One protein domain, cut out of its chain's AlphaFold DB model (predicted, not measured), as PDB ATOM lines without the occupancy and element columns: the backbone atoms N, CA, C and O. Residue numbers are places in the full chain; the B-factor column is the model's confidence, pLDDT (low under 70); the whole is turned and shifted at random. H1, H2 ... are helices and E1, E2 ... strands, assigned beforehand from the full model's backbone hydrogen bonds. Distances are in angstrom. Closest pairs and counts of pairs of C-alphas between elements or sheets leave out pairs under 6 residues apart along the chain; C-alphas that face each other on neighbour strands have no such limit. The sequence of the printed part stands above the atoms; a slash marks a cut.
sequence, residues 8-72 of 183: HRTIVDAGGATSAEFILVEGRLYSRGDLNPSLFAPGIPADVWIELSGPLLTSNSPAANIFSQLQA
ATOM      1  N   HIS A   8     -17.174 -40.695   5.647       87.38
ATOM      2  CA  HIS A   8     -16.925 -42.098   5.984       87.38
ATOM      3  C   HIS A   8     -15.449 -42.405   5.774       87.38
ATOM      4  O   HIS A   8     -14.847 -41.886   4.835       87.38
ATOM      5  N   ARG A   9     -14.875 -43.254   6.625       89.94
ATOM      6  CA  ARG A   9     -13.507 -43.753   6.488       89.94
ATOM      7  C   ARG A   9     -13.493 -45.248   6.751       89.94
ATOM      8  O   ARG A   9     -14.006 -45.690   7.773       89.94
ATOM      9  N   THR A  10     -12.883 -45.998   5.848       89.00
ATOM     10  CA  THR A  10     -12.651 -47.433   6.004       89.00
ATOM     11  C   THR A  10     -11.169 -47.698   5.831       89.00
ATOM     12  O   THR A  10     -10.569 -47.249   4.857       89.00
ATOM     13  N   ILE A  11     -10.596 -48.430   6.779       89.25
ATOM     14  CA  ILE A  11      -9.216 -48.905   6.746       89.25
ATOM     15  C   ILE A  11      -9.284 -50.424   6.610       89.25
ATOM     16  O   ILE A  11     -10.047 -51.077   7.321       89.25
ATOM     17  N   VAL A  12      -8.535 -50.966   5.659       88.00
ATOM     18  CA  VAL A  12      -8.419 -52.397   5.401       88.00
ATOM     19  C   VAL A  12      -6.994 -52.804   5.727       88.00
ATOM     20  O   VAL A  12      -6.059 -52.421   5.021       88.00
ATOM     21  N   ASP A  13      -6.840 -53.597   6.779       87.50
ATOM     22  CA  ASP A  13      -5.552 -54.145   7.179       87.50
ATOM     23  C   ASP A  13      -5.381 -55.574   6.648       87.50
ATOM     24  O   ASP A  13      -6.304 -56.389   6.677       87.50
ATOM     25  N   ALA A  14      -4.176 -55.892   6.180       80.50
ATOM     26  CA  ALA A  14      -3.763 -57.233   5.788       80.50
ATOM     27  C   ALA A  14      -2.414 -57.540   6.451       80.50
ATOM     28  O   ALA A  14      -1.426 -56.846   6.234       80.50
ATOM     29  N   GLY A  15      -2.370 -58.567   7.306       77.56
ATOM     30  CA  GLY A  15      -1.135 -58.958   7.996       77.56
ATOM     31  C   GLY A  15      -0.585 -57.907   8.974       77.56
ATOM     32  O   GLY A  15       0.622 -57.849   9.180       77.56
ATOM     33  N   GLY A  16      -1.450 -57.070   9.559       76.75
ATOM     34  CA  GLY A  16      -1.055 -56.017  10.506       76.75
ATOM     35  C   GLY A  16      -0.549 -54.725   9.855       76.75
ATOM     36  O   GLY A  16      -0.099 -53.829  10.566       76.75
ATOM     37  N   ALA A  17      -0.631 -54.614   8.528       81.81
ATOM     38  CA  ALA A  17      -0.365 -53.387   7.789       81.81
ATOM     39  C   ALA A  17      -1.624 -52.927   7.047       81.81
ATOM     40  O   ALA A  17      -2.357 -53.750   6.498       81.81
ATOM     41  N   THR A  18      -1.846 -51.615   6.985       86.81
ATOM     42  CA  THR A  18      -2.918 -51.035   6.172       86.81
ATOM     43  C   THR A  18      -2.634 -51.277   4.698       86.81
ATOM     44  O   THR A  18      -1.720 -50.686   4.129       86.81
ATOM     45  N   SER A  19      -3.435 -52.146   4.089       89.75
ATOM     46  CA  SER A  19      -3.361 -52.469   2.664       89.75
ATOM     47  C   SER A  19      -4.194 -51.505   1.828       89.75
ATOM     48  O   SER A  19      -3.812 -51.166   0.711       89.75
ATOM     49  N   ALA A  20      -5.317 -51.017   2.357       92.00
ATOM     50  CA  ALA A  20      -6.113 -50.004   1.682       92.00
ATOM     51  C   ALA A  20      -6.820 -49.075   2.662       92.00
ATOM     52  O   ALA A  20      -7.182 -49.448   3.775       92.00
ATOM     53  N   GLU A  21      -7.062 -47.857   2.212       94.44
ATOM     54  CA  GLU A  21      -7.814 -46.851   2.927       94.44
ATOM     55  C   GLU A  21      -8.743 -46.130   1.956       94.44
ATOM     56  O   GLU A  21      -8.323 -45.701   0.879       94.44
ATOM     57  N   PHE A  22     -10.001 -45.978   2.354       93.50
ATOM     58  CA  PHE A  22     -11.019 -45.270   1.594       93.50
ATOM     59  C   PHE A  22     -11.648 -44.189   2.452       93.50
ATOM     60  O   PHE A  22     -12.017 -44.446   3.600       93.50
ATOM     61  N   ILE A  23     -11.829 -43.004   1.878       93.38
ATOM     62  CA  ILE A  23     -12.605 -41.938   2.507       93.38
ATOM     63  C   ILE A  23     -13.640 -41.384   1.541       93.38
ATOM     64  O   ILE A  23     -13.356 -41.109   0.377       93.38
ATOM     65  N   LEU A  24     -14.853 -41.213   2.043       90.88
ATOM     66  CA  LEU A  24     -15.935 -40.534   1.352       90.88
ATOM     67  C   LEU A  24     -16.151 -39.204   2.059       90.88
ATOM     68  O   LEU A  24     -16.484 -39.209   3.239       90.88
ATOM     69  N   VAL A  25     -15.971 -38.086   1.361       89.94
ATOM     70  CA  VAL A  25     -16.186 -36.739   1.910       89.94
ATOM     71  C   VAL A  25     -17.000 -35.944   0.905       89.94
ATOM     72  O   VAL A  25     -16.607 -35.826  -0.252       89.94
ATOM     73  N   GLU A  26     -18.168 -35.453   1.327       86.19
ATOM     74  CA  GLU A  26     -19.052 -34.625   0.488       86.19
ATOM     75  C   GLU A  26     -19.400 -35.272  -0.871       86.19
ATOM     76  O   GLU A  26     -19.584 -34.603  -1.884       86.19
ATOM     77  N   GLY A  27     -19.499 -36.606  -0.899       84.06
ATOM     78  CA  GLY A  27     -19.814 -37.366  -2.113       84.06
ATOM     79  C   GLY A  27     -18.619 -37.647  -3.029       84.06
ATOM     80  O   GLY A  27     -18.818 -38.243  -4.085       84.06
ATOM     81  N   ARG A  28     -17.397 -37.277  -2.634       88.31
ATOM     82  CA  ARG A  28     -16.153 -37.600  -3.349       88.31
ATOM     83  C   ARG A  28     -15.443 -38.752  -2.656       88.31
ATOM     84  O   ARG A  28     -15.275 -38.732  -1.436       88.31
ATOM     85  N   LEU A  29     -15.067 -39.763  -3.436       90.94
ATOM     86  CA  LEU A  29     -14.358 -40.938  -2.947       90.94
ATOM     87  C   LEU A  29     -12.868 -40.783  -3.196       90.94
ATOM     88  O   LEU A  29     -12.447 -40.563  -4.330       90.94
ATOM     89  N   TYR A  30     -12.082 -40.965  -2.148       93.62
ATOM     90  CA  TYR A  30     -10.634 -41.008  -2.231       93.62
ATOM     91  C   TYR A  30     -10.137 -42.368  -1.763       93.62
ATOM     92  O   TYR A  30     -10.726 -42.966  -0.857       93.62
ATOM     93  N   SER A  31      -9.047 -42.841  -2.362       94.69
ATOM     94  CA  SER A  31      -8.383 -44.069  -1.933       94.69
ATOM     95  C   SER A  31      -6.874 -43.916  -1.821       94.69
ATOM     96  O   SER A  31      -6.247 -43.142  -2.551       94.69
ATOM     97  N   ARG A  32      -6.296 -44.699  -0.915       94.50
ATOM     98  CA  ARG A  32      -4.861 -44.914  -0.724       94.50
ATOM     99  C   ARG A  32      -4.623 -46.400  -0.454       94.50
ATOM    100  O   ARG A  32      -5.496 -47.069   0.085       94.50
ATOM    101  N   GLY A  33      -3.459 -46.916  -0.815       92.81
ATOM    102  CA  GLY A  33      -3.019 -48.285  -0.549       92.81
ATOM    103  C   GLY A  33      -2.776 -49.106  -1.812       92.81
ATOM    104  O   GLY A  33      -2.807 -48.595  -2.931       92.81
ATOM    105  N   ASP A  34      -2.535 -50.400  -1.630       91.06
ATOM    106  CA  ASP A  34      -2.058 -51.337  -2.656       91.06
ATOM    107  C   ASP A  34      -3.043 -51.519  -3.820       91.06
ATOM    108  O   ASP A  34      -2.660 -51.881  -4.938       91.06
ATOM    109  N   LEU A  35      -4.324 -51.224  -3.582       86.56
ATOM    110  CA  LEU A  35      -5.366 -51.240  -4.610       86.56
ATOM    111  C   LEU A  35      -5.195 -50.114  -5.641       86.56
ATOM    112  O   LEU A  35      -5.639 -50.252  -6.779       86.56
ATOM    113  N   ASN A  36      -4.522 -49.015  -5.293       88.44
ATOM    114  CA  ASN A  36      -4.314 -47.902  -6.218       88.44
ATOM    115  C   ASN A  36      -3.450 -48.307  -7.424       88.44
ATOM    116  O   ASN A  36      -3.979 -48.297  -8.538       88.44
ATOM    117  N   PRO A  37      -2.177 -48.719  -7.259       85.69
ATOM    118  CA  PRO A  37      -1.325 -49.082  -8.393       85.69
ATOM    119  C   PRO A  37      -1.813 -50.320  -9.151       85.69
ATOM    120  O   PRO A  37      -1.485 -50.482 -10.325       85.69
ATOM    121  N   SER A  38      -2.564 -51.207  -8.493       83.56
ATOM    122  CA  SER A  38      -3.003 -52.476  -9.079       83.56
ATOM    123  C   SER A  38      -4.331 -52.385  -9.828       83.56
ATOM    124  O   SER A  38      -4.515 -53.105 -10.809       83.56
ATOM    125  N   LEU A  39      -5.250 -51.515  -9.393       84.12
ATOM    126  CA  LEU A  39      -6.632 -51.523  -9.875       84.12
ATOM    127  C   LEU A  39      -7.130 -50.163 -10.365       84.12
ATOM    128  O   LEU A  39      -7.806 -50.102 -11.390       84.12
ATOM    129  N   PHE A  40      -6.837 -49.081  -9.643       86.12
ATOM    130  CA  PHE A  40      -7.493 -47.790  -9.889       86.12
ATOM    131  C   PHE A  40      -6.645 -46.797 -10.680       86.12
ATOM    132  O   PHE A  40      -7.182 -46.021 -11.468       86.12
ATOM    133  N   ALA A  41      -5.332 -46.803 -10.471       87.31
ATOM    134  CA  ALA A  41      -4.410 -45.866 -11.090       87.31
ATOM    135  C   ALA A  41      -3.007 -46.481 -11.248       87.31
ATOM    136  O   ALA A  41      -2.096 -46.165 -10.475       87.31
ATOM    137  N   PRO A  42      -2.804 -47.345 -12.260       86.12
ATOM    138  CA  PRO A  42      -1.487 -47.887 -12.563       86.12
ATOM    139  C   PRO A  42      -0.438 -46.783 -12.728       86.12
ATOM    140  O   PRO A  42      -0.653 -45.802 -13.441       86.12
ATOM    141  N   GLY A  43       0.702 -46.945 -12.058       85.88
ATOM    142  CA  GLY A  43       1.793 -45.964 -12.055       85.88
ATOM    143  C   GLY A  43       1.694 -44.884 -10.972       85.88
ATOM    144  O   GLY A  43       2.645 -44.120 -10.818       85.88
ATOM    145  N   ILE A  44       0.606 -44.835 -10.196       88.56
ATOM    146  CA  ILE A  44       0.536 -44.019  -8.978       88.56
ATOM    147  C   ILE A  44       0.965 -44.875  -7.772       88.56
ATOM    148  O   ILE A  44       0.418 -45.965  -7.596       88.56
ATOM    149  N   PRO A  45       1.928 -44.423  -6.945       91.19
ATOM    150  CA  PRO A  45       2.350 -45.145  -5.744       91.19
ATOM    151  C   PRO A  45       1.205 -45.418  -4.752       91.19
ATOM    152  O   PRO A  45       0.260 -44.637  -4.644       91.19
ATOM    153  N   ALA A  46       1.306 -46.519  -4.000       91.69
ATOM    154  CA  ALA A  46       0.284 -46.948  -3.040       91.69
ATOM    155  C   ALA A  46       0.066 -45.948  -1.891       91.69
ATOM    156  O   ALA A  46      -1.038 -45.825  -1.376       91.69
ATOM    157  N   ASP A  47       1.086 -45.193  -1.493       91.31
ATOM    158  CA  ASP A  47       1.021 -44.203  -0.415       91.31
ATOM    159  C   ASP A  47       0.396 -42.861  -0.840       91.31
ATOM    160  O   ASP A  47       0.150 -41.994   0.003       91.31
ATOM    161  N   VAL A  48       0.080 -42.697  -2.127       93.81
ATOM    162  CA  VAL A  48      -0.510 -41.478  -2.682       93.81
ATOM    163  C   VAL A  48      -2.032 -41.591  -2.731       93.81
ATOM    164  O   VAL A  48      -2.598 -42.561  -3.241       93.81
ATOM    165  N   TRP A  49      -2.706 -40.557  -2.226       95.56
ATOM    166  CA  TRP A  49      -4.150 -40.412  -2.356       95.56
ATOM    167  C   TRP A  49      -4.547 -40.128  -3.800       95.56
ATOM    168  O   TRP A  49      -3.990 -39.238  -4.446       95.56
ATOM    169  N   ILE A  50      -5.571 -40.829  -4.274       93.31
ATOM    170  CA  ILE A  50      -6.237 -40.545  -5.546       93.31
ATOM    171  C   ILE A  50      -7.712 -40.263  -5.309       93.31
ATOM    172  O   ILE A  50      -8.309 -40.805  -4.381       93.31
ATOM    173  N   GLU A  51      -8.309 -39.438  -6.161       92.50
ATOM    174  CA  GLU A  51      -9.762 -39.327  -6.239       92.50
ATOM    175  C   GLU A  51     -10.292 -40.343  -7.249       92.50
ATOM    176  O   GLU A  51      -9.914 -40.339  -8.424       92.50
ATOM    177  N   LEU A  52     -11.210 -41.189  -6.797       89.38
ATOM    178  CA  LEU A  52     -11.947 -42.110  -7.645       89.38
ATOM    179  C   LEU A  52     -13.148 -41.353  -8.217       89.38
ATOM    180  O   LEU A  52     -14.149 -41.151  -7.535       89.38
ATOM    181  N   SER A  53     -13.037 -40.896  -9.465       85.88
ATOM    182  CA  SER A  53     -14.078 -40.117 -10.145       85.88
ATOM    183  C   SER A  53     -14.234 -40.495 -11.623       85.88
ATOM    184  O   SER A  53     -13.441 -41.252 -12.191       85.88
ATOM    185  N   GLY A  54     -15.302 -39.988 -12.250       79.00
ATOM    186  CA  GLY A  54     -15.551 -40.128 -13.685       79.00
ATOM    187  C   GLY A  54     -15.570 -41.593 -14.155       79.00
ATOM    188  O   GLY A  54     -16.396 -42.363 -13.663       79.00
ATOM    189  N   PRO A  55     -14.692 -42.004 -15.093       73.38
ATOM    190  CA  PRO A  55     -14.694 -43.362 -15.653       73.38
ATOM    191  C   PRO A  55     -14.422 -44.457 -14.610       73.38
ATOM    192  O   PRO A  55     -14.831 -45.602 -14.811       73.38
ATOM    193  N   LEU A  56     -13.784 -44.115 -13.484       77.88
ATOM    194  CA  LEU A  56     -13.537 -45.055 -12.393       77.88
ATOM    195  C   LEU A  56     -14.796 -45.361 -11.577       77.88
ATOM    196  O   LEU A  56     -14.825 -46.401 -10.945       77.88
ATOM    197  N   LEU A  57     -15.835 -44.519 -11.609       81.06
ATOM    198  CA  LEU A  57     -17.102 -44.720 -10.885       81.06
ATOM    199  C   LEU A  57     -18.253 -45.165 -11.804       81.06
ATOM    200  O   LEU A  57     -19.416 -44.826 -11.587       81.06
ATOM    201  N   THR A  58     -17.960 -45.940 -12.848       80.81
ATOM    202  CA  THR A  58     -19.016 -46.562 -13.667       80.81
ATOM    203  C   THR A  58     -19.728 -47.664 -12.879       80.81
ATOM    204  O   THR A  58     -19.115 -48.304 -12.031       80.81
ATOM    205  N   SER A  59     -21.017 -47.913 -13.145       73.69
ATOM    206  CA  SER A  59     -21.891 -48.763 -12.307       73.69
ATOM    207  C   SER A  59     -21.388 -50.189 -12.044       73.69
ATOM    208  O   SER A  59     -21.817 -50.804 -11.077       73.69
ATOM    209  N   ASN A  60     -20.484 -50.705 -12.881       78.69
ATOM    210  CA  ASN A  60     -19.926 -52.056 -12.761       78.69
ATOM    211  C   ASN A  60     -18.462 -52.059 -12.285       78.69
ATOM    212  O   ASN A  60     -17.817 -53.106 -12.263       78.69
ATOM    213  N   SER A  61     -17.909 -50.893 -11.950       84.00
ATOM    214  CA  SER A  61     -16.536 -50.774 -11.468       84.00
ATOM    215  C   SER A  61     -16.425 -51.194  -9.994       84.00
ATOM    216  O   SER A  61     -17.339 -50.941  -9.202       84.00
ATOM    217  N   PRO A  62     -15.283 -51.766  -9.572       85.44
ATOM    218  CA  PRO A  62     -15.025 -52.028  -8.157       85.44
ATOM    219  C   PRO A  62     -15.139 -50.769  -7.281       85.44
ATOM    220  O   PRO A  62     -15.652 -50.839  -6.166       85.44
ATOM    221  N   ALA A  63     -14.733 -49.604  -7.796       85.94
ATOM    222  CA  ALA A  63     -14.840 -48.339  -7.075       85.94
ATOM    223  C   ALA A  63     -16.296 -47.880  -6.892       85.94
ATOM    224  O   ALA A  63     -16.618 -47.357  -5.828       85.94
ATOM    225  N   ALA A  64     -17.197 -48.116  -7.853       86.06
ATOM    226  CA  ALA A  64     -18.623 -47.827  -7.668       86.06
ATOM    227  C   ALA A  64     -19.264 -48.715  -6.591       86.06
ATOM    228  O   ALA A  64     -20.090 -48.233  -5.814       86.06
ATOM    229  N   ASN A  65     -18.840 -49.979  -6.482       85.88
ATOM    230  CA  ASN A  65     -19.286 -50.857  -5.399       85.88
ATOM    231  C   ASN A  65     -18.838 -50.313  -4.037       85.88
ATOM    232  O   ASN A  65     -19.676 -50.131  -3.157       85.88
ATOM    233  N   ILE A  66     -17.554 -49.965  -3.891       87.50
ATOM    234  CA  ILE A  66     -17.018 -49.346  -2.668       87.50
ATOM    235  C   ILE A  66     -17.762 -48.043  -2.353       87.50
ATOM    236  O   ILE A  66     -18.230 -47.850  -1.236       87.50
ATOM    237  N   PHE A  67     -17.952 -47.176  -3.348       87.31
ATOM    238  CA  PHE A  67     -18.702 -45.933  -3.197       87.31
ATOM    239  C   PHE A  67     -20.116 -46.170  -2.665       87.31
ATOM    240  O   PHE A  67     -20.532 -45.519  -1.708       87.31
ATOM    241  N   SER A  68     -20.846 -47.128  -3.243       85.06
ATOM    242  CA  SER A  68     -22.205 -47.457  -2.805       85.06
ATOM    243  C   SER A  68     -22.244 -48.017  -1.380       85.06
ATOM    244  O   SER A  68     -23.137 -47.654  -0.615       85.06
ATOM    245  N   GLN A  69     -21.252 -48.828  -0.993       83.69
ATOM    246  CA  GLN A  69     -21.121 -49.363   0.365       83.69
ATOM    247  C   GLN A  69     -20.840 -48.252   1.380       83.69
ATOM    248  O   GLN A  69     -21.500 -48.195   2.413       83.69
ATOM    249  N   LEU A  70     -19.930 -47.325   1.071       84.50
ATOM    250  CA  LEU A  70     -19.606 -46.194   1.951       84.50
ATOM    251  C   LEU A  70     -20.751 -45.174   2.044       84.50
ATOM    252  O   LEU A  70     -20.889 -44.470   3.044       84.50
ATOM    253  N   GLN A  71     -21.579 -45.080   1.001       82.81
ATOM    254  CA  GLN A  71     -22.790 -44.261   1.011       82.81
ATOM    255  C   GLN A  71     -23.950 -44.897   1.765       82.81
ATOM    256  O   GLN A  71     -24.825 -44.163   2.250       82.81
ATOM    257  N   ALA A  72     -23.986 -46.228   1.846       78.31
ATOM    258  CA  ALA A  72     -25.016 -46.928   2.584       78.31
ATOM    259  C   ALA A  72     -25.051 -46.409   4.028       78.31
ATOM    260  O   ALA A  72     -24.037 -46.060   4.633       78.31
TER     261      ALA A  72
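This is residues 8 to 72 of the 183 residues of an uncharacterized protein of Chloroflexia bacterium (UniProt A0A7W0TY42). A twisted sheet of four strands has its longest helix, H3, packed slantwise over one face, making two layers. The short H1 only grazes the sheet, and the small H2 makes a corner with H3. The 65 printed residues hold E1, E2, E3, H1, E4, H2 and H3 in chain order; the sheet order is E1 E2 E3 E4, antiparallel throughout, and the class is mixed. The whole is compact, with a radius of gyration of the C-alphas of 11.1 A, and rounded, spanning 29 by 25 by 19 A.

E1, residues 8 to 14, E2, residues 17 to 25, and E3, residues 28 to 33, form a meander, each strand the antiparallel neighbour of the one before. In the hairpin E1 and E2, N 10 and O 22 are 2.9 A apart; in the hairpin E2 and E3, N 23 and O 30 are 2.9 A apart. Edge strand E4, residues 50 to 52, has N 52 2.8 A from O 29 of E3. H3, residues 62 to 71, lies over E2 and E3 at a height of 9.0 A over the sheet; its closest C-alphas to E3 are Phe 67 and Leu 29, 6.6 A. It runs slantwise, only just, at 57 degrees to E3 on the local plane. H2, residues 54 to 57, touches H3 only at the corner, closest at C-alphas Leu 57 and Ala 64, 4.7 A. H1, residues 35 to 40, only grazes the sheet; its C-alpha 35 is 6.5 A from that of Ala 20. H1 and H3 have every O i to N i+4 pair within hydrogen-bond range; H2 is too short for one.

E1 begins at C-alpha 8 (-16.925, -42.098, 5.984) and is 20.1 A long; E2 is 23.7 A, E3 17.2 A and H3 14.3 A. H3 ends at C-alpha 71 (-22.790, -44.261, 1.011).

The C-alphas of Gly 16 and Gly 54, the two farthest apart, are 32.4 A apart. The printed part has no cut, and no link is long. Mean pLDDT of the printed part is 86.8; no printed residue is under 70.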